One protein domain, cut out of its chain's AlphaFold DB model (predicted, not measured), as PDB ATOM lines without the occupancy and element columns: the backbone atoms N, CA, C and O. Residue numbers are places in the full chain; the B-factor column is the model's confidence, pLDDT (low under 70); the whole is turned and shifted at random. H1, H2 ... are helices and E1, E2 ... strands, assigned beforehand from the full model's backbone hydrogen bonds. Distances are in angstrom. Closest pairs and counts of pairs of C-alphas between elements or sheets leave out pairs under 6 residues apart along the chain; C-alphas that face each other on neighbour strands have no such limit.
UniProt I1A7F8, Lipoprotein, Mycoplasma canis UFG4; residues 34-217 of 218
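This is residues 34 to 217 of the 218 residues of the protein "Lipoprotein" of Mycoplasma canis UFG4 (UniProt I1A7F8). Two twisted sheets are partly face to face with their strands crossed: a larger one, E1 E6 E3 E2, and a small one, E4 E5 E7. The long strands E6 and E3 run on past the small sheet as a two-stranded arm with H3 over it, while the short helices H1, H2 and H4 to H7 gather on the side of the larger sheet away from the small one. The printed part has 184 residues, with seven named helices and seven named strands in the order E1 H1 H2 H3 E2 H4 H5 H6 H7 E3 E4 E5 E6 E7. The class is mixed; the larger sheet is antiparallel, the small one mixed. The whole is compact, with a radius of gyration of the C-alphas of 18.1 A, yet elongated, spanning 62 by 40 by 26 A.

E1, residues 34 to 39, begins at C-alpha 34 (127.174, 145.848, 87.434). H1 is residues 43 to 46, H2 59 to 62, and H3 75 to 89, 20.2 A long. E2 is residues 93 to 97, H4 100 to 106, H5 109 to 112, H6 118 to 123 and H7 127 to 130. E3, residues 132 to 144, measures 37.3 A; E4, 156 to 162, 17.0 A; E5, 167 to 173, 18.8 A. E6, residues 186 to 199, measures 41.6 A from C-alpha 186 (135.332, 109.593, 85.252). E7, residues 211 to 217, measures 19.1 A and ends at C-alpha 217 (132.872, 135.471, 101.249).

The strongly twisted sheet E1 E6 E3 E2 has N 37 and O 195 at 2.9 A, N 190 and O 141 at 2.8 A, and N 95 and O 136 at 3.1 A, within hydrogen-bond range. In the other sheet, the hairpin E4 and E5 has N 160 and O 169 at 2.8 A; E5 and E7 are parallel, with N 170 and O 213 at 2.9 A. The sheets form a sandwich, two sheets face to face, with strands at 50 degrees. H3 has a height over the larger sheet of 7.2 A and runs along the strands, at 9 degrees to E3 on the local plane. H1, H2, H4 and H7 only graze that sheet; H5 and H6 are not on it. H5 and H6 touch, C-alphas 112 and 118 being closest at 5.3 A. Every O i to N i+4 pair is within range in H4 and H6, and 9 of 11 in H3; H1, H2, H5 and H7 are too short for one.

The C-alphas of Asn 72 and Ser 203 are farthest apart, 62.0 A. The printed part has no cut. The links H1 to H2, H2 to H3, E3 to E4, E5 to E6 and E6 to E7 are long. Mean pLDDT of the printed part is 72.2; 91 residues are under 70, among them 40 to 75 and 175 to 191.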
ATOM      1  N   ILE A  34     126.444 147.097  87.597       90.00
ATOM      2  CA  ILE A  34     127.174 145.848  87.434       90.00
ATOM      3  C   ILE A  34     126.206 144.812  86.884       90.00
ATOM      4  O   ILE A  34     125.135 144.582  87.447       90.00
ATOM      5  N   LYS A  35     126.603 144.149  85.801       90.56
ATOM      6  CA  LYS A  35     125.858 143.039  85.214       90.56
ATOM      7  C   LYS A  35     126.751 141.815  85.127       90.56
ATOM      8  O   LYS A  35     127.813 141.844  84.516       90.56
ATOM      9  N   VAL A  36     126.299 140.714  85.716       87.19
ATOM     10  CA  VAL A  36     127.027 139.444  85.696       87.19
ATOM     11  C   VAL A  36     126.458 138.555  84.602       87.19
ATOM     12  O   VAL A  36     125.274 138.222  84.599       87.19
ATOM     13  N   LEU A  37     127.313 138.166  83.663       84.31
ATOM     14  CA  LEU A  37     126.973 137.262  82.577       84.31
ATOM     15  C   LEU A  37     127.704 135.941  82.772       84.31
ATOM     16  O   LEU A  37     128.930 135.873  82.749       84.31
ATOM     17  N   ASN A  38     126.930 134.874  82.916       77.75
ATOM     18  CA  ASN A  38     127.468 133.521  82.962       77.75
ATOM     19  C   ASN A  38     127.755 133.058  81.539       77.75
ATOM     20  O   ASN A  38     126.839 133.074  80.712       77.75
ATOM     21  N   TYR A  39     128.962 132.573  81.270       71.81
ATOM     22  CA  TYR A  39     129.259 131.903  80.010       71.81
ATOM     23  C   TYR A  39     129.755 130.480  80.265       71.81
ATOM     24  O   TYR A  39     130.438 130.192  81.249       71.81
ATOM     25  N   ASP A  40     129.362 129.579  79.373       62.66
ATOM     26  CA  ASP A  40     129.807 128.191  79.394       62.66
ATOM     27  C   ASP A  40     131.036 128.049  78.478       62.66
ATOM     28  O   ASP A  40     131.204 128.821  77.531       62.66
ATOM     29  N   SER A  41     131.929 127.113  78.815       57.47
ATOM     30  CA  SER A  41     133.296 127.045  78.280       57.47
ATOM     31  C   SER A  41     133.428 127.090  76.758       57.47
ATOM     32  O   SER A  41     132.668 126.452  76.034       57.47
ATOM     33  N   ILE A  42     134.542 127.675  76.317       49.19
ATOM     34  CA  ILE A  42     135.114 127.551  74.969       49.19
ATOM     35  C   ILE A  42     135.607 126.107  74.677       49.19
ATOM     36  O   ILE A  42     135.894 125.773  73.536       49.19
ATOM     37  N   ASN A  43     135.677 125.193  75.650       47.59
ATOM     38  CA  ASN A  43     136.312 123.879  75.464       47.59
ATOM     39  C   ASN A  43     135.486 122.827  74.713       47.59
ATOM     40  O   ASN A  43     136.087 122.003  74.024       47.59
ATOM     41  N   ASP A  44     134.150 122.899  74.724       45.06
ATOM     42  CA  ASP A  44     133.322 122.105  73.790       45.06
ATOM     43  C   ASP A  44     133.608 122.484  72.319       45.06
ATOM     44  O   ASP A  44     133.244 121.776  71.381       45.06
ATOM     45  N   ILE A  45     134.267 123.629  72.127       44.12
ATOM     46  CA  ILE A  45     134.605 124.232  70.845       44.12
ATOM     47  C   ILE A  45     136.022 123.823  70.455       44.12
ATOM     48  O   ILE A  45     136.216 123.315  69.358       44.12
ATOM     49  N   VAL A  46     137.015 123.980  71.341       43.12
ATOM     50  CA  VAL A  46     138.414 123.691  70.973       43.12
ATOM     51  C   VAL A  46     138.669 122.200  70.718       43.12
ATOM     52  O   VAL A  46     139.443 121.878  69.823       43.12
ATOM     53  N   SER A  47     137.956 121.288  71.392       46.66
ATOM     54  CA  SER A  47     138.012 119.846  71.080       46.66
ATOM     55  C   SER A  47     137.491 119.506  69.674       46.66
ATOM     56  O   SER A  47     137.941 118.530  69.080       46.66
ATOM     57  N   LYS A  48     136.593 120.329  69.108       42.97
ATOM     58  CA  LYS A  48     136.114 120.223  67.717       42.97
ATOM     59  C   LYS A  48     137.035 120.896  66.693       42.97
ATOM     60  O   LYS A  48     136.893 120.624  65.507       42.97
ATOM     61  N   TYR A  49     137.950 121.767  67.123       46.66
ATOM     62  CA  TYR A  49     138.882 122.496  66.253       46.66
ATOM     63  C   TYR A  49     140.338 122.087  66.536       46.66
ATOM     64  O   TYR A  49     141.197 122.942  66.761       46.66
ATOM     65  N   SER A  50     140.600 120.772  66.513       47.81
ATOM     66  CA  SER A  50     141.885 120.107  66.809       47.81
ATOM     67  C   SER A  50     143.085 120.567  65.972       47.81
ATOM     68  O   SER A  50     144.220 120.236  66.303       47.81
ATOM     69  N   ASP A  51     142.855 121.334  64.909       49.34
ATOM     70  CA  ASP A  51     143.889 121.736  63.950       49.34
ATOM     71  C   ASP A  51     144.658 123.004  64.373       49.34
ATOM     72  O   ASP A  51     145.532 123.485  63.646       49.34
ATOM     73  N   TYR A  52     144.349 123.582  65.541       49.50
ATOM     74  CA  TYR A  52     145.029 124.783  66.025       49.50
ATOM     75  C   TYR A  52     146.371 124.477  66.702       49.50
ATOM     76  O   TYR A  52     146.485 123.635  67.591       49.50
ATOM     77  N   LYS A  53     147.411 125.193  66.255       47.88
ATOM     78  CA  LYS A  53     148.801 124.985  66.667       47.88
ATOM     79  C   LYS A  53     149.015 125.245  68.160       47.88
ATOM     80  O   LYS A  53     148.420 126.134  68.765       47.88
ATOM     81  N   LYS A  54     149.983 124.503  68.699       45.91
ATOM     82  CA  LYS A  54     150.513 124.499  70.071       45.91
ATOM     83  C   LYS A  54     151.055 125.858  70.598       45.91
ATOM     84  O   LYS A  54     151.713 125.852  71.633       45.91
ATOM     85  N   ASP A  55     150.810 126.993  69.955       43.75
ATOM     86  CA  ASP A  55     151.358 128.301  70.368       43.75
ATOM     87  C   ASP A  55     150.273 129.322  70.754       43.75
ATOM     88  O   ASP A  55     150.577 130.414  71.229       43.75
ATOM     89  N   ASP A  56     148.995 128.959  70.623       54.03
ATOM     90  CA  ASP A  56     147.884 129.831  70.991       54.03
ATOM     91  C   ASP A  56     147.653 129.849  72.507       54.03
ATOM     92  O   ASP A  56     147.749 128.821  73.179       54.03
ATOM     93  N   TYR A  57     147.235 131.011  73.028       54.09
ATOM     94  CA  TYR A  57     146.754 131.232  74.406       54.09
ATOM     95  C   TYR A  57     145.913 130.064  74.950       54.09
ATOM     96  O   TYR A  57     145.999 129.741  76.128       54.09
ATOM     97  N   TYR A  58     145.150 129.394  74.080       53.16
ATOM     98  CA  TYR A  58     144.251 128.279  74.375       53.16
ATOM     99  C   TYR A  58     144.923 126.915  74.609       53.16
ATOM    100  O   TYR A  58     144.247 126.008  75.086       53.16
ATOM    101  N   LYS A  59     146.225 126.736  74.348       50.91
ATOM    102  CA  LYS A  59     146.926 125.451  74.556       50.91
ATOM    103  C   LYS A  59     146.877 124.971  76.003       50.91
ATOM    104  O   LYS A  59     146.588 123.807  76.245       50.91
ATOM    105  N   ASN A  60     147.079 125.876  76.955       46.38
ATOM    106  CA  ASN A  60     147.002 125.539  78.378       46.38
ATOM    107  C   ASN A  60     145.558 125.281  78.845       46.38
ATOM    108  O   ASN A  60     145.352 124.808  79.955       46.38
ATOM    109  N   PHE A  61     144.567 125.609  78.009       48.88
ATOM    110  CA  PHE A  61     143.145 125.392  78.269       48.88
ATOM    111  C   PHE A  61     142.613 124.138  77.557       48.88
ATOM    112  O   PHE A  61     141.511 123.690  77.857       48.88
ATOM    113  N   LEU A  62     143.383 123.582  76.619       42.97
ATOM    114  CA  LEU A  62     143.025 122.452  75.761       42.97
ATOM    115  C   LEU A  62     143.246 121.087  76.419       42.97
ATOM    116  O   LEU A  62     142.579 120.120  76.057       42.97
ATOM    117  N   GLU A  63     144.140 121.004  77.401       46.34
ATOM    118  CA  GLU A  63     144.394 119.778  78.158       46.34
ATOM    119  C   GLU A  63     143.391 119.660  79.312       46.34
ATOM    120  O   GLU A  63     143.717 119.763  80.492       46.34
ATOM    121  N   LEU A  64     142.119 119.451  78.969       51.56
ATOM    122  CA  LEU A  64     141.183 118.884  79.931       51.56
ATOM    123  C   LEU A  64     141.614 117.436  80.184       51.56
ATOM    124  O   LEU A  64     141.286 116.544  79.404       51.56
ATOM    125  N   GLU A  65     142.375 117.208  81.254       53.81
ATOM    126  CA  GLU A  65     142.694 115.859  81.724       53.81
ATOM    127  C   GLU A  65     141.379 115.128  82.034       53.81
ATOM    128  O   GLU A  65     140.714 115.397  83.035       53.81
ATOM    129  N   LYS A  66     140.968 114.218  81.144       59.31
ATOM    130  CA  LYS A  66     139.943 113.227  81.468       59.31
ATOM    131  C   LYS A  66     140.586 112.239  82.426       59.31
ATOM    132  O   LYS A  66     141.429 111.443  82.013       59.31
ATOM    133  N   ILE A  67     140.173 112.270  83.685       61.91
ATOM    134  CA  ILE A  67     140.640 111.304  84.674       61.91
ATOM    135  C   ILE A  67     139.616 110.179  84.719       61.91
ATOM    136  O   ILE A  67     138.471 110.381  85.113       61.91
ATOM    137  N   THR A  68     140.007 109.001  84.250       58.75
ATOM    138  CA  THR A  68     139.182 107.793  84.329       58.75
ATOM    139  C   THR A  68     139.555 107.013  85.575       58.75
ATOM    140  O   THR A  68     140.732 106.703  85.756       58.75
ATOM    141  N   PHE A  69     138.563 106.660  86.383       61.09
ATOM    142  CA  PHE A  69     138.756 105.741  87.498       61.09
ATOM    143  C   PHE A  69     138.517 104.309  87.026       61.09
ATOM    144  O   PHE A  69     137.668 104.054  86.166       61.09
ATOM    145  N   LYS A  70     139.279 103.356  87.561       60.81
ATOM    146  CA  LYS A  70     138.982 101.933  87.385       60.81
ATOM    147  C   LYS A  70     137.760 101.587  88.231       60.81
ATOM    148  O   LYS A  70     137.558 102.161  89.293       60.81
ATOM    149  N   ASN A  71     136.992 100.580  87.813       56.62
ATOM    150  CA  ASN A  71     135.785 100.128  88.525       56.62
ATOM    151  C   ASN A  71     136.024  99.704  89.996       56.62
ATOM    152  O   ASN A  71     135.056  99.502  90.720       56.62
ATOM    153  N   ASN A  72     137.289  99.582  90.424       58.03
ATOM    154  CA  ASN A  72     137.704  99.179  91.769       58.03
ATOM    155  C   ASN A  72     138.532 100.253  92.500       58.03
ATOM    156  O   ASN A  72     139.096  99.946  93.549       58.03
ATOM    157  N   ASP A  73     138.680 101.465  91.948       64.62
ATOM    158  CA  ASP A  73     139.336 102.543  92.693       64.62
ATOM    159  C   ASP A  73     138.468 102.884  93.912       64.62
ATOM    160  O   ASP A  73     137.263 103.114  93.790       64.62
ATOM    161  N   ASP A  74     139.070 102.862  95.101       68.56
ATOM    162  CA  ASP A  74     138.342 103.150  96.330       68.56
ATOM    163  C   ASP A  74     137.998 104.643  96.446       68.56
ATOM    164  O   ASP A  74     138.596 105.521  95.812       68.56
ATOM    165  N   GLN A  75     137.007 104.950  97.283       65.12
ATOM    166  CA  GLN A  75     136.533 106.318  97.471       65.12
ATOM    167  C   GLN A  75     137.653 107.262  97.951       65.12
ATOM    168  O   GLN A  75     137.708 108.414  97.526       65.12
ATOM    169  N   ASN A  76     138.608 106.758  98.739       70.38
ATOM    170  CA  ASN A  76     139.774 107.520  99.191       70.38
ATOM    171  C   ASN A  76     140.688 107.948  98.029       70.38
ATOM    172  O   ASN A  76     141.264 109.038  98.055       70.38
ATOM    173  N   THR A  77     140.851 107.105  97.010       68.62
ATOM    174  CA  THR A  77     141.641 107.401  95.807       68.62
ATOM    175  C   THR A  77     140.960 108.475  94.968       68.62
ATOM    176  O   THR A  77     141.607 109.440  94.553       68.62
ATOM    177  N   ILE A  78     139.642 108.361  94.790       64.88
ATOM    178  CA  ILE A  78     138.822 109.362  94.095       64.88
ATOM    179  C   ILE A  78     138.900 110.716  94.822       64.88
ATOM    180  O   ILE A  78     139.176 111.738  94.192       64.88
ATOM    181  N   GLU A  79     138.748 110.733  96.149       66.06
ATOM    182  CA  GLU A  79     138.826 111.947  96.974       66.06
ATOM    183  C   GLU A  79     140.214 112.606  96.928       66.06
ATOM    184  O   GLU A  79     140.313 113.824  96.782       66.06
ATOM    185  N   LYS A  80     141.304 111.830  96.964       70.62
ATOM    186  CA  LYS A  80     142.671 112.369  96.814       70.62
ATOM    187  C   LYS A  80     142.890 113.030  95.457       70.62
ATOM    188  O   LYS A  80     143.520 114.085  95.389       70.62
ATOM    189  N   VAL A  81     142.370 112.433  94.387       68.31
ATOM    190  CA  VAL A  81     142.448 113.005  93.039       68.31
ATOM    191  C   VAL A  81     141.649 114.303  92.958       68.31
ATOM    192  O   VAL A  81     142.153 115.283  92.409       68.31
ATOM    193  N   ILE A  82     140.444 114.352  93.531       64.06
ATOM    194  CA  ILE A  82     139.632 115.576  93.582       64.06
ATOM    195  C   ILE A  82     140.363 116.670  94.360       64.06
ATOM    196  O   ILE A  82     140.525 117.765  93.831       64.06
ATOM    197  N   ASN A  83     140.881 116.367  95.553       65.12
ATOM    198  CA  ASN A  83     141.585 117.332  96.404       65.12
ATOM    199  C   ASN A  83     142.877 117.853  95.750       65.12
ATOM    200  O   ASN A  83     143.167 119.046  95.801       65.12
ATOM    201  N   SER A  84     143.639 116.983  95.077       65.75
ATOM    202  CA  SER A  84     144.832 117.389  94.320       65.75
ATOM    203  C   SER A  84     144.479 118.270  93.117       65.75
ATOM    204  O   SER A  84     145.208 119.211  92.797       65.75
ATOM    205  N   ASN A  85     143.345 118.009  92.461       62.97
ATOM    206  CA  ASN A  85     142.857 118.889  91.409       62.97
ATOM    207  C   ASN A  85     142.285 120.194  91.975       62.97
ATOM    208  O   ASN A  85     142.470 121.222  91.336       62.97
ATOM    209  N   GLU A  86     141.684 120.207  93.168       60.38
ATOM    210  CA  GLU A  86     141.132 121.405  93.820       60.38
ATOM    211  C   GLU A  86     142.170 122.530  93.950       60.38
ATOM    212  O   GLU A  86     141.857 123.692  93.692       60.38
ATOM    213  N   GLU A  87     143.431 122.213  94.259       60.94
ATOM    214  CA  GLU A  87     144.506 123.215  94.267       60.94
ATOM    215  C   GLU A  87     144.774 123.818  92.879       60.94
ATOM    216  O   GLU A  87     145.029 125.020  92.763       60.94
ATOM    217  N   LYS A  88     144.655 123.020  91.807       58.53
ATOM    218  CA  LYS A  88     144.681 123.526  90.424       58.53
ATOM    219  C   LYS A  88     143.431 124.375  90.121       58.53
ATOM    220  O   LYS A  88     143.563 125.381  89.425       58.53
ATOM    221  N   LEU A  89     142.259 124.032  90.677       55.81
ATOM    222  CA  LEU A  89     140.994 124.781  90.524       55.81
ATOM    223  C   LEU A  89     140.955 126.104  91.308       55.81
ATOM    224  O   LEU A  89     140.061 126.914  91.108       55.81
ATOM    225  N   LYS A  90     141.876 126.374  92.237       58.38
ATOM    226  CA  LYS A  90     141.889 127.674  92.943       58.38
ATOM    227  C   LYS A  90     142.456 128.807  92.086       58.38
ATOM    228  O   LYS A  90     142.346 129.978  92.450       58.38
ATOM    229  N   LYS A  91     143.063 128.486  90.939       68.56
ATOM    230  CA  LYS A  91     143.657 129.478  90.041       68.56
ATOM    231  C   LYS A  91     142.615 130.007  89.068       68.56
ATOM    232  O   LYS A  91     142.294 129.378  88.064       68.56
ATOM    233  N   TYR A  92     142.138 131.210  89.360       76.12
ATOM    234  CA  TYR A  92     141.351 131.973  88.409       76.12
ATOM    235  C   TYR A  92     142.239 132.528  87.296       76.12
ATOM    236  O   TYR A  92     143.307 133.084  87.551       76.12
ATOM    237  N   ASP A  93     141.747 132.430  86.069       79.38
ATOM    238  CA  ASP A  93     142.218 133.248  84.965       79.38
ATOM    239  C   ASP A  93     141.390 134.536  84.921       79.38
ATOM    240  O   ASP A  93     140.160 134.509  84.802       79.38
ATOM    241  N   LEU A  94     142.079 135.660  85.098       88.12
ATOM    242  CA  LEU A  94     141.491 136.962  85.371       88.12
ATOM    243  C   LEU A  94     141.981 137.969  84.340       88.12
ATOM    244  O   LEU A  94     143.188 138.127  84.148       88.12
ATOM    245  N   ALA A  95     141.059 138.707  83.728       89.31
ATOM    246  CA  ALA A  95     141.428 139.777  82.811       89.31
ATOM    247  C   ALA A  95     140.458 140.952  82.871       89.31
ATOM    248  O   ALA A  95     139.245 140.772  82.957       89.31
ATOM    249  N   ILE A  96     141.006 142.161  82.762       92.06
ATOM    250  CA  ILE A  96     140.230 143.361  82.460       92.06
ATOM    251  C   ILE A  96     140.218 143.529  80.940       92.06
ATOM    252  O   ILE A  96     141.268 143.545  80.289       92.06
ATOM    253  N   ILE A  97     139.021 143.632  80.376       91.88
ATOM    254  CA  ILE A  97     138.767 143.837  78.955       91.88
ATOM    255  C   ILE A  97     138.155 145.227  78.802       91.88
ATOM    256  O   ILE A  97     137.013 145.469  79.187       91.88
ATOM    257  N   ASP A  98     138.934 146.137  78.239       91.12
ATOM    258  CA  ASP A  98     138.640 147.566  78.097       91.12
ATOM    259  C   ASP A  98     138.678 148.036  76.632       91.12
ATOM    260  O   ASP A  98     138.633 149.238  76.376       91.12
ATOM    261  N   SER A  99     138.771 147.095  75.685       92.38
ATOM    262  CA  SER A  99     138.780 147.346  74.243       92.38
ATOM    263  C   SER A  99     138.266 146.141  73.453       92.38
ATOM    264  O   SER A  99     138.297 144.992  73.929       92.38
ATOM    265  N   LYS A 100     137.846 146.369  72.198       92.06
ATOM    266  CA  LYS A 100     137.430 145.281  71.298       92.06
ATOM    267  C   LYS A 100     138.585 144.345  70.966       92.06
ATOM    268  O   LYS A 100     138.363 143.144  70.806       92.06
ATOM    269  N   GLU A 101     139.805 144.866  70.893       90.81
ATOM    270  CA  GLU A 101     141.010 144.068  70.665       90.81
ATOM    271  C   GLU A 101     141.205 143.031  71.779       90.81
ATOM    272  O   GLU A 101     141.286 141.830  71.501       90.81
ATOM    273  N   LYS A 102     141.176 143.460  73.052       90.44
ATOM    274  CA  LYS A 102     141.267 142.537  74.194       90.44
ATOM    275  C   LYS A 102     140.088 141.567  74.210       90.44
ATOM    276  O   LYS A 102     140.289 140.377  74.451       90.44
ATOM    277  N   LEU A 103     138.876 142.021  73.886       88.88
ATOM    278  CA  LEU A 103     137.719 141.127  73.792       88.88
ATOM    279  C   LEU A 103     137.946 140.040  72.739       88.88
ATOM    280  O   LEU A 103     137.645 138.879  72.987       88.88
ATOM    281  N   ASN A 104     138.484 140.386  71.572       85.81
ATOM    282  CA  ASN A 104     138.765 139.426  70.507       85.81
ATOM    283  C   ASN A 104     139.923 138.478  70.859       85.81
ATOM    284  O   ASN A 104     139.919 137.341  70.388       85.81
ATOM    285  N   LYS A 105     140.866 138.893  71.712       83.44
ATOM    286  CA  LYS A 105     141.918 138.021  72.258       83.44
ATOM    287  C   LYS A 105     141.336 136.918  73.156       83.44
ATOM    288  O   LYS A 105     141.646 135.742  72.961       83.44
ATOM    289  N   TYR A 106     140.470 137.283  74.105       80.31
ATOM    290  CA  TYR A 106     139.871 136.338  75.067       80.31
ATOM    291  C   TYR A 106     138.621 135.615  74.545       80.31
ATOM    292  O   TYR A 106     138.302 134.518  74.993       80.31
ATOM    293  N   PHE A 107     137.924 136.212  73.580       79.62
ATOM    294  CA  PHE A 107     136.767 135.644  72.892       79.62
ATOM    295  C   PHE A 107     136.902 135.852  71.377       79.62
ATOM    296  O   PHE A 107     136.218 136.712  70.809       79.62
ATOM    297  N   PRO A 108     137.762 135.087  70.681       75.94
ATOM    298  CA  PRO A 108     137.879 135.157  69.231       75.94
ATOM    299  C   PRO A 108     136.539 134.876  68.556       75.94
ATOM    300  O   PRO A 108     135.840 133.939  68.936       75.94
ATOM    301  N   ILE A 109     136.192 135.649  67.523       72.50
ATOM    302  CA  ILE A 109     134.895 135.557  66.820       72.50
ATOM    303  C   ILE A 109     134.590 134.117  66.377       72.50
ATOM    304  O   ILE A 109     133.478 133.631  66.566       72.50
ATOM    305  N   LYS A 110     135.608 133.402  65.882       65.31
ATOM    306  CA  LYS A 110     135.530 131.987  65.482       65.31
ATOM    307  C   LYS A 110     135.043 131.042  66.591       65.31
ATOM    308  O   LYS A 110     134.434 130.026  66.283       65.31
ATOM    309  N   PHE A 111     135.269 131.382  67.859       63.34
ATOM    310  CA  PHE A 111     134.875 130.567  69.007       63.34
ATOM    311  C   PHE A 111     133.566 131.024  69.651       63.34
ATOM    312  O   PHE A 111     133.045 130.315  70.497       63.34
ATOM    313  N   ARG A 112     132.981 132.158  69.248       69.88
ATOM    314  CA  ARG A 112     131.760 132.679  69.891       69.88
ATOM    315  C   ARG A 112     130.502 131.881  69.569       69.88
ATOM    316  O   ARG A 112     129.603 131.863  70.398       69.88
ATOM    317  N   LYS A 113     130.475 131.175  68.433       66.31
ATOM    318  CA  LYS A 113     129.309 130.430  67.916       66.31
ATOM    319  C   LYS A 113     128.722 129.374  68.848       66.31
ATOM    320  O   LYS A 113     127.576 128.985  68.673       66.31
ATOM    321  N   ASN A 114     129.490 128.901  69.830       61.53
ATOM    322  CA  ASN A 114     128.987 127.936  70.809       61.53
ATOM    323  C   ASN A 114     129.144 128.428  72.256       61.53
ATOM    324  O   ASN A 114     129.125 127.627  73.186       61.53
ATOM    325  N   ILE A 115     129.312 129.738  72.455       69.00
ATOM    326  CA  ILE A 115     129.376 130.339  73.788       69.00
ATOM    327  C   ILE A 115     127.984 130.842  74.160       69.00
ATOM    328  O   ILE A 115     127.320 131.552  73.402       69.00
ATOM    329  N   LYS A 116     127.548 130.527  75.378       69.62
ATOM    330  CA  LYS A 116     126.354 131.142  75.958       69.62
ATOM    331  C   LYS A 116     126.520 132.668  75.998       69.62
ATOM    332  O   LYS A 116     127.518 133.166  76.506       69.62
ATOM    333  N   ASN A 117     125.521 133.401  75.505       72.38
ATOM    334  CA  ASN A 117     125.568 134.853  75.254       72.38
ATOM    335  C   ASN A 117     126.394 135.280  74.025       72.38
ATOM    336  O   ASN A 117     126.801 136.438  73.946       72.38
ATOM    337  N   GLU A 118     126.581 134.403  73.032       80.44
ATOM    338  CA  GLU A 118     127.193 134.747  71.738       80.44
ATOM    339  C   GLU A 118     126.679 136.079  71.174       80.44
ATOM    340  O   GLU A 118     127.470 136.952  70.822       80.44
ATOM    341  N   ARG A 119     125.350 136.236  71.087       82.00
ATOM    342  CA  ARG A 119     124.726 137.431  70.497       82.00
ATOM    343  C   ARG A 119     125.186 138.709  71.190       82.00
ATOM    344  O   ARG A 119     125.492 139.682  70.514       82.00
ATOM    345  N   TYR A 120     125.290 138.670  72.516       85.06
ATOM    346  CA  TYR A 120     125.777 139.791  73.310       85.06
ATOM    347  C   TYR A 120     127.277 140.043  73.075       85.06
ATOM    348  O   TYR A 120     127.682 141.172  72.823       85.06
ATOM    349  N   LEU A 121     128.115 138.999  73.056       85.06
ATOM    350  CA  LEU A 121     129.548 139.152  72.750       85.06
ATOM    351  C   LEU A 121     129.794 139.720  71.343       85.06
ATOM    352  O   LEU A 121     130.777 140.432  71.107       85.06
ATOM    353  N   ASN A 122     128.921 139.382  70.394       86.12
ATOM    354  CA  ASN A 122     128.970 139.872  69.021       86.12
ATOM    355  C   ASN A 122     128.443 141.302  68.880       86.12
ATOM    356  O   ASN A 122     128.928 142.006  67.999       86.12
ATOM    357  N   SER A 123     127.531 141.751  69.749       88.31
ATOM    358  CA  SER A 123     127.029 143.131  69.734       88.31
ATOM    359  C   SER A 123     127.982 144.152  70.359       88.31
ATOM    360  O   SER A 123     127.789 145.342  70.155       88.31
ATOM    361  N   ILE A 124     128.987 143.721  71.128       90.50
ATOM    362  CA  ILE A 124     129.985 144.632  71.710       90.50
ATOM    363  C   ILE A 124     130.879 145.190  70.598       90.50
ATOM    364  O   ILE A 124     131.563 144.421  69.922       90.50
ATOM    365  N   ASP A 125     130.919 146.504  70.434       91.75
ATOM    366  CA  ASP A 125     131.816 147.232  69.533       91.75
ATOM    367  C   ASP A 125     132.825 148.084  70.333       91.75
ATOM    368  O   ASP A 125     132.972 147.899  71.539       91.75
ATOM    369  N   GLU A 126     133.567 148.981  69.678       91.94
ATOM    370  CA  GLU A 126     134.513 149.856  70.389       91.94
ATOM    371  C   GLU A 126     133.794 150.925  71.231       91.94
ATOM    372  O   GLU A 126     134.271 151.303  72.301       91.94
ATOM    373  N   ASN A 127     132.598 151.355  70.807       92.56
ATOM    374  CA  ASN A 127     131.795 152.343  71.530       92.56
ATOM    375  C   ASN A 127     131.306 151.802  72.872       92.56
ATOM    376  O   ASN A 127     131.214 152.565  73.834       92.56
ATOM    377  N   PHE A 128     131.049 150.496  72.977       92.50
ATOM    378  CA  PHE A 128     130.765 149.838  74.253       92.50
ATOM    379  C   PHE A 128     131.827 150.166  75.308       92.50
ATOM    380  O   PHE A 128     131.501 150.475  76.450       92.50
ATOM    381  N   PHE A 129     133.104 150.162  74.921       91.81
ATOM    382  CA  PHE A 129     134.200 150.421  75.843       91.81
ATOM    383  C   PHE A 129     134.395 151.904  76.148       91.81
ATOM    384  O   PHE A 129     135.254 152.240  76.956       91.81
ATOM    385  N   SER A 130     133.617 152.822  75.571       89.69
ATOM    386  CA  SER A 130     133.705 154.253  75.906       89.69
ATOM    387  C   SER A 130     133.372 154.534  77.376       89.69
ATOM    388  O   SER A 130     133.976 155.411  77.988       89.69
ATOM    389  N   ASN A 131     132.469 153.754  77.970       90.75
ATOM    390  CA  ASN A 131     132.031 153.909  79.356       90.75
ATOM    391  C   ASN A 131     131.856 152.573  80.088       90.75
ATOM    392  O   ASN A 131     131.260 152.537  81.163       90.75
ATOM    393  N   LYS A 132     132.359 151.469  79.529       92.25
ATOM    394  CA  LYS A 132     132.290 150.151  80.162       92.25
ATOM    395  C   LYS A 132     133.616 149.421  80.094       92.25
ATOM    396  O   LYS A 132     134.418 149.618  79.184       92.25
ATOM    397  N   ILE A 133     133.803 148.536  81.061       93.06
ATOM    398  CA  ILE A 133     134.812 147.479  81.031       93.06
ATOM    399  C   ILE A 133     134.132 146.148  81.311       93.06
ATOM    400  O   ILE A 133     133.029 146.090  81.862       93.06
ATOM    401  N   LEU A 134     134.814 145.068  80.952       92.75
ATOM    402  CA  LEU A 134     134.425 143.725  81.342       92.75
ATOM    403  C   LEU A 134     135.524 143.124  82.207       92.75
ATOM    404  O   LEU A 134     136.707 143.231  81.888       92.75
ATOM    405  N   ILE A 135     135.128 142.437  83.268       92.50
ATOM    406  CA  ILE A 135     136.018 141.594  84.056       92.50
ATOM    407  C   ILE A 135     135.740 140.150  83.675       92.50
ATOM    408  O   ILE A 135     134.650 139.627  83.905       92.50
ATOM    409  N   LEU A 136     136.741 139.512  83.085       89.12
ATOM    410  CA  LEU A 136     136.768 138.080  82.862       89.12
ATOM    411  C   LEU A 136     137.204 137.392  84.154       89.12
ATOM    412  O   LEU A 136     138.284 137.677  84.668       89.12
ATOM    413  N   ILE A 137     136.372 136.479  84.645       86.31
ATOM    414  CA  ILE A 137     136.687 135.592  85.765       86.31
ATOM    415  C   ILE A 137     136.441 134.171  85.295       86.31
ATOM    416  O   ILE A 137     135.294 133.748  85.179       86.31
ATOM    417  N   ARG A 138     137.508 133.430  85.023       80.06
ATOM    418  CA  ARG A 138     137.433 132.060  84.520       80.06
ATOM    419  C   ARG A 138     138.055 131.097  85.515       80.06
ATOM    420  O   ARG A 138     139.124 131.372  86.050       80.06
ATOM    421  N   ASN A 139     137.413 129.956  85.725       73.69
ATOM    422  CA  ASN A 139     137.927 128.881  86.560       73.69
ATOM    423  C   ASN A 139     137.648 127.505  85.925       73.69
ATOM    424  O   ASN A 139     136.753 127.355  85.094       73.69
ATOM    425  N   ILE A 140     138.436 126.501  86.291       68.31
ATOM    426  CA  ILE A 140     138.190 125.096  85.995       68.31
ATOM    427  C   ILE A 140     137.155 124.568  86.992       68.31
ATOM    428  O   ILE A 140     137.244 124.786  88.196       68.31
ATOM    429  N   HIS A 141     136.181 123.835  86.476       65.94
ATOM    430  CA  HIS A 141     135.189 123.097  87.241       65.94
ATOM    431  C   HIS A 141     135.313 121.608  86.922       65.94
ATOM    432  O   HIS A 141     135.507 121.243  85.762       65.94
ATOM    433  N   ILE A 142     135.180 120.757  87.942       60.19
ATOM    434  CA  ILE A 142     135.183 119.298  87.793       60.19
ATOM    435  C   ILE A 142     133.742 118.793  87.686       60.19
ATOM    436  O   ILE A 142     132.879 119.173  88.476       60.19
ATOM    437  N   TYR A 143     133.503 117.908  86.725       60.44
ATOM    438  CA  TYR A 143     132.233 117.248  86.452       60.44
ATOM    439  C   TYR A 143     132.386 115.727  86.537       60.44
ATOM    440  O   TYR A 143     133.364 115.177  86.038       60.44
ATOM    441  N   ASN A 144     131.401 115.040  87.119       60.84
ATOM    442  CA  ASN A 144     131.319 113.573  87.143       60.84
ATOM    443  C   ASN A 144     130.545 113.047  85.916       60.84
ATOM    444  O   ASN A 144     129.549 113.643  85.502       60.84
ATOM    445  N   SER A 145     130.999 111.925  85.352       55.94
ATOM    446  CA  SER A 145     130.397 111.202  84.224       55.94
ATOM    447  C   SER A 145     128.986 110.660  84.458       55.94
ATOM    448  O   SER A 145     128.233 110.545  83.493       55.94
ATOM    449  N   VAL A 146     128.628 110.281  85.690       51.12
ATOM    450  CA  VAL A 146     127.396 109.501  85.944       51.12
ATOM    451  C   VAL A 146     126.173 110.396  86.143       51.12
ATOM    452  O   VAL A 146     125.079 110.071  85.689       51.12
ATOM    453  N   LEU A 147     126.364 111.561  86.754       46.19
ATOM    454  CA  LEU A 147     125.397 112.650  86.831       46.19
ATOM    455  C   LEU A 147     126.230 113.933  86.887       46.19
ATOM    456  O   LEU A 147     127.090 114.017  87.769       46.19
ATOM    457  N   PRO A 148     126.012 114.941  86.021       47.78
ATOM    458  CA  PRO A 148     126.645 116.240  86.186       47.78
ATOM    459  C   PRO A 148     126.035 116.910  87.423       47.78
ATOM    460  O   PRO A 148     125.186 117.795  87.321       47.78
ATOM    461  N   ARG A 149     126.422 116.463  88.622       48.38
ATOM    462  CA  ARG A 149     126.166 117.210  89.845       48.38
ATOM    463  C   ARG A 149     126.954 118.497  89.710       48.38
ATOM    464  O   ARG A 149     128.174 118.498  89.573       48.38
ATOM    465  N   LYS A 150     126.199 119.582  89.599       49.41
ATOM    466  CA  LYS A 150     126.718 120.914  89.343       49.41
ATOM    467  C   LYS A 150     127.581 121.297  90.534       49.41
ATOM    468  O   LYS A 150     127.068 121.453  91.636       49.41
ATOM    469  N   TYR A 151     128.870 121.493  90.294       54.97
ATOM    470  CA  TYR A 151     129.656 122.385  91.130       54.97
ATOM    471  C   TYR A 151     128.843 123.675  91.290       54.97
ATOM    472  O   TYR A 151     128.500 124.305  90.279       54.97
ATOM    473  N   ASN A 152     128.452 124.029  92.516       60.03
ATOM    474  CA  ASN A 152     127.672 125.244  92.717       60.03
ATOM    475  C   ASN A 152     128.563 126.422  92.334       60.03
ATOM    476  O   ASN A 152     129.577 126.707  92.976       60.03
ATOM    477  N   ARG A 153     128.209 127.045  91.211       69.12
ATOM    478  CA  ARG A 153     128.954 128.146  90.617       69.12
ATOM    479  C   ARG A 153     129.040 129.292  91.641       69.12
ATOM    480  O   ARG A 153     127.989 129.743  92.089       69.12
ATOM    481  N   PRO A 154     130.252 129.753  92.014       76.06
ATOM    482  CA  PRO A 154     130.438 130.821  92.995       76.06
ATOM    483  C   PRO A 154     129.656 132.080  92.631       76.06
ATOM    484  O   PRO A 154     129.916 132.676  91.592       76.06
ATOM    485  N   GLU A 155     128.720 132.521  93.455       83.94
ATOM    486  CA  GLU A 155     127.937 133.719  93.171       83.94
ATOM    487  C   GLU A 155     128.771 134.973  93.418       83.94
ATOM    488  O   GLU A 155     129.389 135.116  94.470       83.94
ATOM    489  N   ILE A 156     128.772 135.912  92.470       88.00
ATOM    490  CA  ILE A 156     129.398 137.221  92.673       88.00
ATOM    491  C   ILE A 156     128.490 138.049  93.581       88.00
ATOM    492  O   ILE A 156     127.369 138.381  93.200       88.00
ATOM    493  N   ARG A 157     128.982 138.384  94.776       90.12
ATOM    494  CA  ARG A 157     128.251 139.157  95.790       90.12
ATOM    495  C   ARG A 157     128.546 140.650  95.715       90.12
ATOM    496  O   ARG A 157     127.656 141.466  95.940       90.12
ATOM    497  N   SER A 158     129.788 141.021  95.412       91.88
ATOM    498  CA  SER A 158     130.163 142.427  95.268       91.88
ATOM    499  C   SER A 158     131.338 142.627  94.324       91.88
ATOM    500  O   SER A 158     132.167 141.733  94.144       91.88
ATOM    501  N   VAL A 159     131.430 143.830  93.764       93.31
ATOM    502  CA  VAL A 159     132.580 144.294  92.984       93.31
ATOM    503  C   VAL A 159     132.922 145.701  93.448       93.31
ATOM    504  O   VAL A 159     132.122 146.619  93.289       93.31
ATOM    505  N   ASN A 160     134.099 145.874  94.032       92.75
ATOM    506  CA  ASN A 160     134.528 147.121  94.656       92.75
ATOM    507  C   ASN A 160     135.803 147.649  94.008       92.75
ATOM    508  O   ASN A 160     136.635 146.878  93.531       92.75
ATOM    509  N   LEU A 161     135.970 148.969  94.023       92.06
ATOM    510  CA  LEU A 161     137.205 149.613  93.590       92.06
ATOM    511  C   LEU A 161     138.058 149.967  94.810       92.06
ATOM    512  O   LEU A 161     137.608 150.684  95.706       92.06
ATOM    513  N   ASN A 162     139.307 149.510  94.813       91.94
ATOM    514  CA  ASN A 162     140.324 149.894  95.781       91.94
ATOM    515  C   ASN A 162     141.407 150.715  95.072       91.94
ATOM    516  O   ASN A 162     142.356 150.169  94.501       91.94
ATOM    517  N   LYS A 163     141.242 152.043  95.102       88.50
ATOM    518  CA  LYS A 163     142.140 152.992  94.424       88.50
ATOM    519  C   LYS A 163     143.543 153.033  95.032       88.50
ATOM    520  O   LYS A 163     144.500 153.274  94.313       88.50
ATOM    521  N   ASN A 164     143.676 152.763  96.330       88.62
ATOM    522  CA  ASN A 164     144.965 152.852  97.025       88.62
ATOM    523  C   ASN A 164     145.957 151.795  96.526       88.62
ATOM    524  O   ASN A 164     147.152 152.053  96.446       88.62
ATOM    525  N   ASN A 165     145.442 150.615  96.170       88.25
ATOM    526  CA  ASN A 165     146.257 149.468  95.778       88.25
ATOM    527  C   ASN A 165     146.036 149.047  94.315       88.25
ATOM    528  O   ASN A 165     146.516 147.989  93.913       88.25
ATOM    529  N   ASN A 166     145.302 149.844  93.529       91.88
ATOM    530  CA  ASN A 166     144.936 149.556  92.140       91.88
ATOM    531  C   ASN A 166     144.297 148.166  91.954       91.88
ATOM    532  O   ASN A 166     144.660 147.412  91.050       91.88
ATOM    533  N   TYR A 167     143.341 147.815  92.818       94.31
ATOM    534  CA  TYR A 167     142.589 146.564  92.701       94.31
ATOM    535  C   TYR A 167     141.113 146.803  92.405       94.31
ATOM    536  O   TYR A 167     140.480 147.686  92.982       94.31
ATOM    537  N   ILE A 168     140.556 145.955  91.543       93.94
ATOM    538  CA  ILE A 168     139.125 145.676  91.515       93.94
ATOM    539  C   ILE A 168     138.904 144.398  92.321       93.94
ATOM    540  O   ILE A 168     139.377 143.318  91.958       93.94
ATOM    541  N   GLU A 169     138.226 144.538  93.451       94.75
ATOM    542  CA  GLU A 169     137.974 143.464  94.401       94.75
ATOM    543  C   GLU A 169     136.622 142.829  94.093       94.75
ATOM    544  O   GLU A 169     135.578 143.465  94.236       94.75
ATOM    545  N   VAL A 170     136.636 141.569  93.668       93.12
ATOM    546  CA  VAL A 170     135.425 140.799  93.383       93.12
ATOM    547  C   VAL A 170     135.208 139.815  94.519       93.12
ATOM    548  O   VAL A 170     136.008 138.902  94.715       93.12
ATOM    549  N   THR A 171     134.123 139.993  95.268       91.69
ATOM    550  CA  THR A 171     133.747 139.065  96.336       91.69
ATOM    551  C   THR A 171     132.808 138.006  95.789       91.69
ATOM    552  O   THR A 171     131.765 138.335  95.219       91.69
ATOM    553  N   MET A 172     133.158 136.738  95.986       87.38
ATOM    554  CA  MET A 172     132.398 135.590  95.494       87.38
ATOM    555  C   MET A 172     131.996 134.663  96.645       87.38
ATOM    556  O   MET A 172     132.677 134.603  97.670       87.38
ATOM    557  N   SER A 173     130.885 133.938  96.514       82.56
ATOM    558  CA  SER A 173     130.550 132.859  97.448       82.56
ATOM    559  C   SER A 173     131.620 131.778  97.396       82.56
ATOM    560  O   SER A 173     132.174 131.500  96.329       82.56
ATOM    561  N   LYS A 174     131.895 131.136  98.533       74.50
ATOM    562  CA  LYS A 174     132.757 129.960  98.520       74.50
ATOM    563  C   LYS A 174     132.165 128.927  97.553       74.50
ATOM    564  O   LYS A 174     130.954 128.681  97.610       74.50
ATOM    565  N   PRO A 175     132.964 128.343  96.649       66.31
ATOM    566  CA  PRO A 175     132.491 127.208  95.885       66.31
ATOM    567  C   PRO A 175     132.083 126.090  96.844       66.31
ATOM    568  O   PRO A 175     132.873 125.665  97.687       66.31
ATOM    569  N   LEU A 176     130.849 125.612  96.716       59.69
ATOM    570  CA  LEU A 176     130.438 124.384  97.378       59.69
ATOM    571  C   LEU A 176     130.760 123.240  96.421       59.69
ATOM    572  O   LEU A 176     130.042 123.013  95.442       59.69
ATOM    573  N   LEU A 177     131.869 122.551  96.695       55.41
ATOM    574  CA  LEU A 177     132.066 121.206  96.180       55.41
ATOM    575  C   LEU A 177     131.049 120.310  96.875       55.41
ATOM    576  O   LEU A 177     131.116 120.115  98.087       55.41
ATOM    577  N   ASP A 178     130.115 119.760  96.104       53.97
ATOM    578  CA  ASP A 178     129.473 118.522  96.522       53.97
ATOM    579  C   ASP A 178     130.563 117.445  96.475       53.97
ATOM    580  O   ASP A 178     130.886 116.922  95.414       53.97
ATOM    581  N   THR A 179     131.215 117.200  97.613       51.25
ATOM    582  CA  THR A 179     132.285 116.201  97.739       51.25
ATOM    583  C   THR A 179     131.744 114.774  97.686       51.25
ATOM    584  O   THR A 179     132.523 113.826  97.618       51.25
ATOM    585  N   SER A 180     130.416 114.596  97.680       53.09
ATOM    586  CA  SER A 180     129.803 113.289  97.498       53.09
ATOM    587  C   SER A 180     129.762 112.936  96.009       53.09
ATOM    588  O   SER A 180     128.813 113.225  95.280       53.09
ATOM    589  N   PHE A 181     130.810 112.254  95.549       58.34
ATOM    590  CA  PHE A 181     130.862 111.633  94.224       58.34
ATOM    591  C   PHE A 181     130.719 110.102  94.309       58.34
ATOM    592  O   PHE A 181     131.604 109.390  93.825       58.34
ATOM    593  N   PRO A 182     129.643 109.548  94.911       54.22
ATOM    594  CA  PRO A 182     129.483 108.103  94.945       54.22
ATOM    595  C   PRO A 182     129.394 107.586  93.504       54.22
ATOM    596  O   PRO A 182     128.587 108.071  92.707       54.22
ATOM    597  N   ASN A 183     130.236 106.605  93.175       57.88
ATOM    598  CA  ASN A 183     130.271 105.913  91.882       57.88
ATOM    599  C   ASN A 183     130.762 106.751  90.680       57.88
ATOM    600  O   ASN A 183     130.345 106.490  89.550       57.88
ATOM    601  N   ALA A 184     131.630 107.754  90.872       58.81
ATOM    602  CA  ALA A 184     132.256 108.440  89.737       58.81
ATOM    603  C   ALA A 184     133.102 107.474  88.890       58.81
ATOM    604  O   ALA A 184     134.065 106.898  89.383       58.81
ATOM    605  N   THR A 185     132.777 107.325  87.603       59.66
ATOM    606  CA  THR A 185     133.573 106.501  86.667       59.66
ATOM    607  C   THR A 185     134.586 107.328  85.874       59.66
ATOM    608  O   THR A 185     135.584 106.806  85.379       59.66
ATOM    609  N   ALA A 186     134.364 108.640  85.771       59.59
ATOM    610  CA  ALA A 186     135.332 109.593  85.252       59.59
ATOM    611  C   ALA A 186     135.067 111.007  85.785       59.59
ATOM    612  O   ALA A 186     133.923 111.377  86.071       59.59
ATOM    613  N   LEU A 187     136.132 111.805  85.844       63.53
ATOM    614  CA  LEU A 187     136.083 113.247  86.045       63.53
ATOM    615  C   LEU A 187     136.443 113.965  84.748       63.53
ATOM    616  O   LEU A 187     137.380 113.590  84.038       63.53
ATOM    617  N   PHE A 188     135.701 115.030  84.475       63.50
ATOM    618  CA  PHE A 188     135.953 115.948  83.379       63.50
ATOM    619  C   PHE A 188     136.199 117.335  83.937       63.50
ATOM    620  O   PHE A 188     135.401 117.856  84.711       63.50
ATOM    621  N   ASN A 189     137.271 117.960  83.484       63.38
ATOM    622  CA  ASN A 189     137.499 119.372  83.725       63.38
ATOM    623  C   ASN A 189     136.718 120.186  82.679       63.38
ATOM    624  O   ASN A 189     136.621 119.784  81.520       63.38
ATOM    625  N   LYS A 190     136.167 121.339  83.051       66.75
ATOM    626  CA  LYS A 190     135.541 122.294  82.124       66.75
ATOM    627  C   LYS A 190     135.782 123.717  82.608       66.75
ATOM    628  O   LYS A 190     135.576 124.009  83.778       66.75
ATOM    629  N   TYR A 191     136.190 124.616  81.714       67.31
ATOM    630  CA  TYR A 191     136.429 126.014  82.084       67.31
ATOM    631  C   TYR A 191     135.151 126.834  82.047       67.31
ATOM    632  O   TYR A 191     134.662 127.170  80.979       67.31
ATOM    633  N   GLU A 192     134.631 127.248  83.183       71.38
ATOM    634  CA  GLU A 192     133.457 128.116  83.217       71.38
ATOM    635  C   GLU A 192     133.809 129.431  83.885       71.38
ATOM    636  O   GLU A 192     134.868 129.583  84.497       71.38
ATOM    637  N   GLY A 193     132.967 130.432  83.685       79.44
ATOM    638  CA  GLY A 193     133.307 131.740  84.190       79.44
ATOM    639  C   GLY A 193     132.204 132.762  84.089       79.44
ATOM    640  O   GLY A 193     131.090 132.516  83.616       79.44
ATOM    641  N   TYR A 194     132.586 133.940  84.543       84.12
ATOM    642  CA  TYR A 194     131.795 135.143  84.549       84.12
ATOM    643  C   TYR A 194     132.442 136.168  83.644       84.12
ATOM    644  O   TYR A 194     133.664 136.333  83.616       84.12
ATOM    645  N   LEU A 195     131.588 136.886  82.937       88.31
ATOM    646  CA  LEU A 195     131.919 138.164  82.356       88.31
ATOM    647  C   LEU A 195     131.124 139.208  83.131       88.31
ATOM    648  O   LEU A 195     129.895 139.247  83.059       88.31
ATOM    649  N   VAL A 196     131.820 140.002  83.932       90.06
ATOM    650  CA  VAL A 196     131.206 141.062  84.728       90.06
ATOM    651  C   VAL A 196     131.313 142.354  83.941       90.06
ATOM    652  O   VAL A 196     132.398 142.910  83.806       90.06
ATOM    653  N   GLU A 197     130.197 142.809  83.395       92.62
ATOM    654  CA  GLU A 197     130.081 144.121  82.773       92.62
ATOM    655  C   GLU A 197     129.951 145.181  83.864       92.62
ATOM    656  O   GLU A 197     129.127 145.057  84.771       92.62
ATOM    657  N   ILE A 198     130.776 146.219  83.761       91.00
ATOM    658  CA  ILE A 198     130.820 147.325  84.711       91.00
ATOM    659  C   ILE A 198     130.727 148.626  83.930       91.00
ATOM    660  O   ILE A 198     131.581 148.901  83.084       91.00
ATOM    661  N   THR A 199     129.726 149.443  84.250       90.00
ATOM    662  CA  THR A 199     129.673 150.830  83.782       90.00
ATOM    663  C   THR A 199     130.645 151.665  84.612       90.00
ATOM    664  O   THR A 199     130.560 151.718  85.842       90.00
ATOM    665  N   ILE A 200     131.583 152.318  83.933       87.31
ATOM    666  CA  ILE A 200     132.653 153.116  84.528       87.31
ATOM    667  C   ILE A 200     132.554 154.574  84.095       87.31
ATOM    668  O   ILE A 200     132.098 154.891  82.998       87.31
ATOM    669  N   ASN A 201     133.068 155.465  84.939       77.94
ATOM    670  CA  ASN A 201     133.368 156.827  84.527       77.94
ATOM    671  C   ASN A 201     134.848 156.919  84.128       77.94
ATOM    672  O   ASN A 201     135.723 156.909  84.998       77.94
ATOM    673  N   LYS A 202     135.141 156.931  82.818       66.94
ATOM    674  CA  LYS A 202     136.527 156.919  82.303       66.94
ATOM    675  C   LYS A 202     137.313 158.191  82.632       66.94
ATOM    676  O   LYS A 202     138.535 158.135  82.640       66.94
ATOM    677  N   SER A 203     136.640 159.305  82.931       69.88
ATOM    678  CA  SER A 203     137.306 160.556  83.318       69.88
ATOM    679  C   SER A 203     138.073 160.458  84.639       69.88
ATOM    680  O   SER A 203     138.962 161.265  84.881       69.88
ATOM    681  N   ASP A 204     137.741 159.476  85.483       67.12
ATOM    682  CA  ASP A 204     138.143 159.496  86.891       67.12
ATOM    683  C   ASP A 204     139.235 158.471  87.229       67.12
ATOM    684  O   ASP A 204     139.857 158.565  88.292       67.12
ATOM    685  N   VAL A 205     139.422 157.444  86.390       74.94
ATOM    686  CA  VAL A 205     140.307 156.302  86.675       74.94
ATOM    687  C   VAL A 205     140.832 155.681  85.378       74.94
ATOM    688  O   VAL A 205     140.052 155.272  84.518       74.94
ATOM    689  N   ASP A 206     142.155 155.530  85.283       81.75
ATOM    690  CA  ASP A 206     142.807 154.677  84.287       81.75
ATOM    691  C   ASP A 206     142.887 153.229  84.800       81.75
ATOM    692  O   ASP A 206     143.646 152.905  85.716       81.75
ATOM    693  N   TYR A 207     142.080 152.350  84.206       81.38
ATOM    694  CA  TYR A 207     141.974 150.945  84.605       81.38
ATOM    695  C   TYR A 207     143.076 150.053  84.019       81.38
ATOM    696  O   TYR A 207     143.152 148.882  84.390       81.38
ATOM    697  N   SER A 208     143.948 150.575  83.149       78.31
ATOM    698  CA  SER A 208     145.026 149.789  82.528       78.31
ATOM    699  C   SER A 208     146.027 149.232  83.551       78.31
ATOM    700  O   SER A 208     146.594 148.159  83.343       78.31
ATOM    701  N   ASN A 209     146.182 149.922  84.686       84.62
ATOM    702  CA  ASN A 209     147.082 149.553  85.781       84.62
ATOM    703  C   ASN A 209     146.396 148.765  86.908       84.62
ATOM    704  O   ASN A 209     147.051 148.380  87.881       84.62
ATOM    705  N   TYR A 210     145.085 148.527  86.802       90.62
ATOM    706  CA  TYR A 210     144.341 147.807  87.825       90.62
ATOM    707  C   TYR A 210     144.498 146.296  87.676       90.62
ATOM    708  O   TYR A 210     144.554 145.741  86.578       90.62
ATOM    709  N   LYS A 211     144.528 145.609  88.815       92.25
ATOM    710  CA  LYS A 211     144.512 144.147  88.904       92.25
ATOM    711  C   LYS A 211     143.194 143.677  89.505       92.25
ATOM    712  O   LYS A 211     142.530 144.410  90.230       92.25
ATOM    713  N   ILE A 212     142.822 142.434  89.235       93.19
ATOM    714  CA  ILE A 212     141.634 141.824  89.838       93.19
ATOM    715  C   ILE A 212     142.072 141.027  91.063       93.19
ATOM    716  O   ILE A 212     143.054 140.284  91.006       93.19
ATOM    717  N   LYS A 213     141.341 141.172  92.168       92.62
ATOM    718  CA  LYS A 213     141.526 140.378  93.384       92.62
ATOM    719  C   LYS A 213     140.223 139.670  93.719       92.62
ATOM    720  O   LYS A 213     139.207 140.325  93.930       92.62
ATOM    721  N   ILE A 214     140.263 138.341  93.779       90.19
ATOM    722  CA  ILE A 214     139.125 137.542  94.235       90.19
ATOM    723  C   ILE A 214     139.158 137.467  95.762       90.19
ATOM    724  O   ILE A 214     140.195 137.155  96.350       90.19
ATOM    725  N   LEU A 215     138.029 137.780  96.392       90.19
ATOM    726  CA  LEU A 215     137.797 137.630  97.825       90.19
ATOM    727  C   LEU A 215     136.724 136.562  98.033       90.19
ATOM    728  O   LEU A 215     135.645 136.631  97.445       90.19
ATOM    729  N   GLU A 216     137.000 135.579  98.880       83.50
ATOM    730  CA  GLU A 216     135.991 134.594  99.261       83.50
ATOM    731  C   GLU A 216     135.125 135.166 100.383       83.50
ATOM    732  O   GLU A 216     135.626 135.610 101.420       83.50
ATOM    733  N   SER A 217     133.811 135.173 100.174       79.44
ATOM    734  CA  SER A 217     132.872 135.471 101.249       79.44
ATOM    735  C   SER A 217     132.745 134.278 102.188       79.44
ATOM    736  O   SER A 217     132.723 133.125 101.748       79.44
TER     737      SER A 217